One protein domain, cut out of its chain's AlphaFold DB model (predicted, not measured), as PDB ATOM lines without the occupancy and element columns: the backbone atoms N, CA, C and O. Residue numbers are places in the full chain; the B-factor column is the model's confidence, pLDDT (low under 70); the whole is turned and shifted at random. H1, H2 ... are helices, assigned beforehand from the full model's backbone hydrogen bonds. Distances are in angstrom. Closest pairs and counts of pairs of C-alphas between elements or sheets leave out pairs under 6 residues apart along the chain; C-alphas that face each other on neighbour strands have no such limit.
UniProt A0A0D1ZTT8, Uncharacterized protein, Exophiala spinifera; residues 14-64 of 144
ATOM      1  N   LEU A  14      68.613 116.295  83.144       86.25
ATOM      2  CA  LEU A  14      69.833 116.239  83.943       86.25
ATOM      3  C   LEU A  14      70.498 117.613  84.078       86.25
ATOM      4  O   LEU A  14      70.978 117.955  85.156       86.25
ATOM      5  N   LYS A  15      70.493 118.431  83.022       86.50
ATOM      6  CA  LYS A  15      71.076 119.777  83.043       86.50
ATOM      7  C   LYS A  15      70.403 120.671  84.083       86.50
ATOM      8  O   LYS A  15      71.076 121.437  84.778       86.50
ATOM      9  N   LEU A  16      69.079 120.572  84.195       86.19
ATOM     10  CA  LEU A  16      68.313 121.340  85.168       86.19
ATOM     11  C   LEU A  16      68.625 120.868  86.591       86.19
ATOM     12  O   LEU A  16      68.896 121.702  87.455       86.19
ATOM     13  N   HIS A  17      68.644 119.555  86.818       89.75
ATOM     14  CA  HIS A  17      68.991 118.977  88.117       89.75
ATOM     15  C   HIS A  17      70.407 119.357  88.556       89.75
ATOM     16  O   HIS A  17      70.589 119.894  89.648       89.75
ATOM     17  N   LEU A  18      71.392 119.211  87.669       89.75
ATOM     18  CA  LEU A  18      72.786 119.549  87.942       89.75
ATOM     19  C   LEU A  18      72.949 121.032  88.308       89.75
ATOM     20  O   LEU A  18      73.657 121.381  89.253       89.75
ATOM     21  N   HIS A  19      72.259 121.924  87.589       88.69
ATOM     22  CA  HIS A  19      72.252 123.342  87.929       88.69
ATOM     23  C   HIS A  19      71.665 123.598  89.320       88.69
ATOM     24  O   HIS A  19      72.241 124.362  90.097       88.69
ATOM     25  N   GLN A  20      70.526 122.976  89.638       91.00
ATOM     26  CA  GLN A  20      69.899 123.123  90.949       91.00
ATOM     27  C   GLN A  20      70.817 122.620  92.066       91.00
ATOM     28  O   GLN A  20      70.933 123.288  93.094       91.00
ATOM     29  N   ASP A  21      71.511 121.505  91.859       92.12
ATOM     30  CA  ASP A  21      72.440 120.944  92.837       92.12
ATOM     31  C   ASP A  21      73.650 121.852  93.061       92.12
ATOM     32  O   ASP A  21      73.984 122.164  94.209       92.12
ATOM     33  N   PHE A  22      74.254 122.385  91.995       90.50
ATOM     34  CA  PHE A  22      75.321 123.380  92.133       90.50
ATOM     35  C   PHE A  22      74.846 124.647  92.841       90.50
ATOM     36  O   PHE A  22      75.572 125.221  93.658       90.50
ATOM     37  N   TRP A  23      73.612 125.072  92.582       90.56
ATOM     38  CA  TRP A  23      73.029 126.236  93.229       90.56
ATOM     39  C   TRP A  23      72.780 126.010  94.726       90.56
ATOM     40  O   TRP A  23      73.124 126.860  95.553       90.56
ATOM     41  N   ARG A  24      72.239 124.842  95.095       92.81
ATOM     42  CA  ARG A  24      72.069 124.417  96.495       92.81
ATOM     43  C   ARG A  24      73.418 124.332  97.202       92.81
ATOM     44  O   ARG A  24      73.572 124.879  98.294       92.81
ATOM     45  N   HIS A  25      74.419 123.734  96.555       92.44
ATOM     46  CA  HIS A  25      75.774 123.665  97.087       92.44
ATOM     47  C   HIS A  25      76.361 125.059  97.322       92.44
ATOM     48  O   HIS A  25      76.889 125.322  98.398       92.44
ATOM     49  N   ARG A  26      76.235 125.981  96.359       90.56
ATOM     50  CA  ARG A  26      76.740 127.355  96.486       90.56
ATOM     51  C   ARG A  26      76.150 128.081  97.695       90.56
ATOM     52  O   ARG A  26      76.890 128.767  98.390       90.56
ATOM     53  N   ARG A  27      74.847 127.943  97.954       90.38
ATOM     54  CA  ARG A  27      74.188 128.604  99.095       90.38
ATOM     55  C   ARG A  27      74.658 128.070 100.447       90.38
ATOM     56  O   ARG A  27      74.771 128.847 101.389       90.38
ATOM     57  N   ASN A  28      74.961 126.776 100.523       90.88
ATOM     58  CA  ASN A  28      75.274 126.110 101.789       90.88
ATOM     59  C   ASN A  28      76.784 125.978 102.051       90.88
ATOM     60  O   ASN A  28      77.210 125.868 103.199       90.88
ATOM     61  N   CYS A  29      77.617 125.975 101.010       91.25
ATOM     62  CA  CYS A  29      79.054 125.779 101.147       91.25
ATOM     63  C   CYS A  29      79.783 127.106 101.375       91.25
ATOM     64  O   CYS A  29      79.841 127.970 100.499       91.25
ATOM     65  N   VAL A  30      80.456 127.209 102.521       89.88
ATOM     66  CA  VAL A  30      81.273 128.368 102.911       89.88
ATOM     67  C   VAL A  30      82.364 128.689 101.883       89.88
ATOM     68  O   VAL A  30      82.652 129.860 101.642       89.88
ATOM     69  N   ARG A  31      82.942 127.672 101.226       87.88
ATOM     70  CA  ARG A  31      83.993 127.884 100.218       87.88
ATOM     71  C   ARG A  31      83.455 128.342  98.862       87.88
ATOM     72  O   ARG A  31      84.198 128.974  98.116       87.88
ATOM     73  N   CYS A  32      82.206 128.025  98.516       88.69
ATOM     74  CA  CYS A  32      81.628 128.294  97.190       88.69
ATOM     75  C   CYS A  32      80.633 129.469  97.185       88.69
ATOM     76  O   CYS A  32      80.386 130.053  96.133       88.69
ATOM     77  N   GLY A  33      80.086 129.853  98.343       85.94
ATOM     78  CA  GLY A  33      79.071 130.906  98.461       85.94
ATOM     79  C   GLY A  33      79.565 132.336  98.232       85.94
ATOM     80  O   GLY A  33      78.750 133.249  98.123       85.94
ATOM     81  N   GLY A  34      80.881 132.560  98.160       81.56
ATOM     82  CA  GLY A  34      81.490 133.875  97.902       81.56
ATOM     83  C   GLY A  34      81.371 134.892  99.048       81.56
ATOM     84  O   GLY A  34      81.995 135.942  98.988       81.56
ATOM     85  N   GLN A  35      80.615 134.576 100.102       82.94
ATOM     86  CA  GLN A  35      80.452 135.430 101.287       82.94
ATOM     87  C   GLN A  35      81.704 135.468 102.172       82.94
ATOM     88  O   GLN A  35      81.914 136.413 102.926       82.94
ATOM     89  N   VAL A  36      82.530 134.421 102.112       85.25
ATOM     90  CA  VAL A  36      83.736 134.299 102.934       85.25
ATOM     91  C   VAL A  36      84.963 134.484 102.058       85.25
ATOM     92  O   VAL A  36      85.099 133.834 101.021       85.25
ATOM     93  N   LYS A  37      85.868 135.364 102.502       82.50
ATOM     94  CA  LYS A  37      87.138 135.623 101.825       82.50
ATOM     95  C   LYS A  37      87.955 134.332 101.723       82.50
ATOM     96  O   LYS A  37      88.152 133.627 102.717       82.50
ATOM     97  N   ALA A  38      88.446 134.064 100.518       80.62
ATOM     98  CA  ALA A  38      89.409 133.006 100.249       80.62
ATOM     99  C   ALA A  38      90.627 133.122 101.187       80.62
ATOM    100  O   ALA A  38      91.137 134.221 101.400       80.62
ATOM    101  N   GLY A  39      91.048 132.005 101.787       79.31
ATOM    102  CA  GLY A  39      92.152 131.966 102.759       79.31
ATOM    103  C   GLY A  39      91.795 132.393 104.193       79.31
ATOM    104  O   GLY A  39      92.641 132.313 105.073       79.31
ATOM    105  N   GLY A  40      90.557 132.816 104.478       83.31
ATOM    106  CA  GLY A  40      90.132 133.093 105.857       83.31
ATOM    107  C   GLY A  40      89.988 131.823 106.712       83.31
ATOM    108  O   GLY A  40      89.735 130.743 106.182       83.31
ATOM    109  N   TYR A  41      90.035 131.954 108.044       84.25
ATOM    110  CA  TYR A  41      89.902 130.822 108.984       84.25
ATOM    111  C   TYR A  41      88.677 129.936 108.700       84.25
ATOM    112  O   TYR A  41      88.784 128.725 108.511       84.25
ATOM    113  N   ARG A  42      87.492 130.555 108.584       84.38
ATOM    114  CA  ARG A  42      86.241 129.839 108.275       84.38
ATOM    115  C   ARG A  42      86.265 129.174 106.899       84.38
ATOM    116  O   ARG A  42      85.541 128.210 106.688       84.38
ATOM    117  N   TRP A  43      87.051 129.706 105.970       88.06
ATOM    118  CA  TRP A  43      87.177 129.182 104.619       88.06
ATOM    119  C   TRP A  43      88.083 127.946 104.584       88.06
ATOM    120  O   TRP A  43      87.713 126.948 103.973       88.06
ATOM    121  N   GLN A  44      89.219 127.987 105.286       85.06
ATOM    122  CA  GLN A  44      90.162 126.868 105.372       85.06
ATOM    123  C   GLN A  44      89.602 125.692 106.188       85.06
ATOM    124  O   GLN A  44      89.745 124.543 105.783       85.06
ATOM    125  N   LYS A  45      88.888 125.968 107.289       85.81
ATOM    126  CA  LYS A  45      88.273 124.931 108.141       85.81
ATOM    127  C   LYS A  45      87.012 124.299 107.532       85.81
ATOM    128  O   LYS A  45      86.526 123.283 108.023       85.81
ATOM    129  N   ALA A  46      86.441 124.902 106.491       87.50
ATOM    130  CA  ALA A  46      85.238 124.382 105.856       87.50
ATOM    131  C   ALA A  46      85.551 123.199 104.928       87.50
ATOM    132  O   ALA A  46      86.401 123.285 104.042       87.50
ATOM    133  N   ASN A  47      84.789 122.116 105.071       88.06
ATOM    134  CA  ASN A  47      84.857 120.980 104.159       88.06
ATOM    135  C   ASN A  47      83.971 121.237 102.923       88.06
ATOM    136  O   ASN A  47      82.799 121.597 103.048       88.06
ATOM    137  N   CYS A  48      84.536 121.079 101.726       89.50
ATOM    138  CA  CYS A  48      83.811 121.156 100.462       89.50
ATOM    139  C   CYS A  48      84.014 119.850  99.694       89.50
ATOM    140  O   CYS A  48      85.139 119.489  99.360       89.50
ATOM    141  N   VAL A  49      82.914 119.174  99.355       89.94
ATOM    142  CA  VAL A  49      82.955 117.904  98.611       89.94
ATOM    143  C   VAL A  49      83.566 118.086  97.219       89.94
ATOM    144  O   VAL A  49      84.233 117.192  96.723       89.94
ATOM    145  N   LEU A  50      83.408 119.263  96.609       89.44
ATOM    146  CA  LEU A  50      83.935 119.567  95.277       89.44
ATOM    147  C   LEU A  50      85.405 120.011  95.287       89.44
ATOM    148  O   LEU A  50      85.945 120.340  94.234       89.44
ATOM    149  N   GLU A  51      86.072 120.041  96.444       87.25
ATOM    150  CA  GLU A  51      87.411 120.631  96.544       87.25
ATOM    151  C   GLU A  51      88.455 119.905  95.693       87.25
ATOM    152  O   GLU A  51      89.325 120.536  95.108       87.25
ATOM    153  N   HIS A  52      88.333 118.585  95.569       84.94
ATOM    154  CA  HIS A  52      89.237 117.775  94.755       84.94
ATOM    155  C   HIS A  52      89.003 117.934  93.241       84.94
ATOM    156  O   HIS A  52      89.865 117.572  92.447       84.94
ATOM    157  N   LEU A  53      87.851 118.484  92.837       87.38
ATOM    158  CA  LEU A  53      87.458 118.659  91.433       87.38
ATOM    159  C   LEU A  53      87.669 120.093  90.939       87.38
ATOM    160  O   LEU A  53      87.772 120.326  89.736       87.38
ATOM    161  N   VAL A  54      87.719 121.067  91.850       84.75
ATOM    162  CA  VAL A  54      87.734 122.492  91.511       84.75
ATOM    163  C   VAL A  54      89.111 123.089  91.775       84.75
ATOM    164  O   VAL A  54      89.563 123.182  92.912       84.75
ATOM    165  N   LYS A  55      89.756 123.599  90.720       82.75
ATOM    166  CA  LYS A  55      90.953 124.439  90.857       82.75
ATOM    167  C   LYS A  55      90.532 125.867  91.182       82.75
ATOM    168  O   LYS A  55      89.921 126.543  90.357       82.75
ATOM    169  N   ARG A  56      90.862 126.336  92.382       80.25
ATOM    170  CA  ARG A  56      90.532 127.696  92.820       80.25
ATOM    171  C   ARG A  56      91.641 128.658  92.421       80.25
ATOM    172  O   ARG A  56      92.737 128.624  92.969       80.25
ATOM    173  N   THR A  57      91.356 129.515  91.451       70.19
ATOM    174  CA  THR A  57      92.280 130.564  91.012       70.19
ATOM    175  C   THR A  57      92.362 131.672  92.063       70.19
ATOM    176  O   THR A  57      91.329 132.143  92.533       70.19
ATOM    177  N   GLY A  58      93.577 132.102  92.414       66.62
ATOM    178  CA  GLY A  58      93.808 133.218  93.344       66.62
ATOM    179  C   GLY A  58      94.137 132.826  94.787       66.62
ATOM    180  O   GLY A  58      94.237 133.707  95.633       66.62
ATOM    181  N   ILE A  59      94.319 131.534  95.070       65.50
ATOM    182  CA  ILE A  59      94.830 131.039  96.353       65.50
ATOM    183  C   ILE A  59      96.112 130.285  96.040       65.50
ATOM    184  O   ILE A  59      96.078 129.240  95.386       65.50
ATOM    185  N   THR A  60      97.253 130.833  96.433       60.16
ATOM    186  CA  THR A  60      98.516 130.107  96.334       60.16
ATOM    187  C   THR A  60      98.627 129.145  97.515       60.16
ATOM    188  O   THR A  60      98.063 129.395  98.575       60.16
ATOM    189  N   ILE A  61      99.365 128.039  97.369       60.56
ATOM    190  CA  ILE A  61      99.602 127.085  98.476       60.56
ATOM    191  C   ILE A  61     100.204 127.805  99.701       60.56
ATOM    192  O   ILE A  61      99.983 127.396 100.831       60.56
ATOM    193  N   LYS A  62     100.884 128.940  99.483       56.72
ATOM    194  CA  LYS A  62     101.425 129.814 100.532       56.72
ATOM    195  C   LYS A  62     100.352 130.549 101.350       56.72
ATOM    196  O   LYS A  62     100.627 130.914 102.485       56.72
ATOM    197  N   ASP A  63      99.154 130.747 100.800       60.06
ATOM    198  CA  ASP A  63      98.015 131.389 101.478       60.06
ATOM    199  C   ASP A  63      97.205 130.395 102.334       60.06
ATOM    200  O   ASP A  63      96.276 130.779 103.052       60.06
ATOM    201  N   ILE A  64      97.538 129.105 102.243       61.31
ATOM    202  CA  ILE A  64      96.971 128.025 103.047       61.31
ATOM    203  C   ILE A  64      97.985 127.719 104.148       61.31
ATOM    204  O   ILE A  64      98.803 126.815 104.037       61.31
TER     205      ILE A  64
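This is residues 14 to 64 of the 144 residues of an uncharacterized protein of Exophiala spinifera (UniProt A0A0D1ZTT8). With little regular structure, this is one straight helix, H1, joined at one end to a body of winding loops that holds the short helix H2; the first residues of H1, 14 to 21, stick out from that body as an arm. The printed part has 51 residues, with H1 and then H2 along the chain and no named strand; it is all helix by class, though the named elements hold only 19 residues. It is only just loose, close to compact, with a radius of gyration of the C-alphas of 12.0 A and spans of 38 by 18 by 15 A.

Find C-alpha 14 at (69.833, 116.239, 83.943); from there H1, residues 14 to 28, runs 21.1 A to C-alpha 28 at (75.274, 126.110, 101.789). H2, residues 41 to 44, spans 5.4 A and ends at C-alpha 44, (90.162, 126.868, 105.372).

H1 and H2 are apart. In H1 every O i to N i+4 pair is within hydrogen-bond range; H2 is too short for such a pair, but its one O i to N i+3 pair is within range.

The C-alphas of Leu 14 and Lys 62, the two farthest apart, are 38.2 A from each other. The printed part has no cut, and a long link of 12 residues joins H1 to H2. Look at residues 58 to 64 for pLDDT under 70.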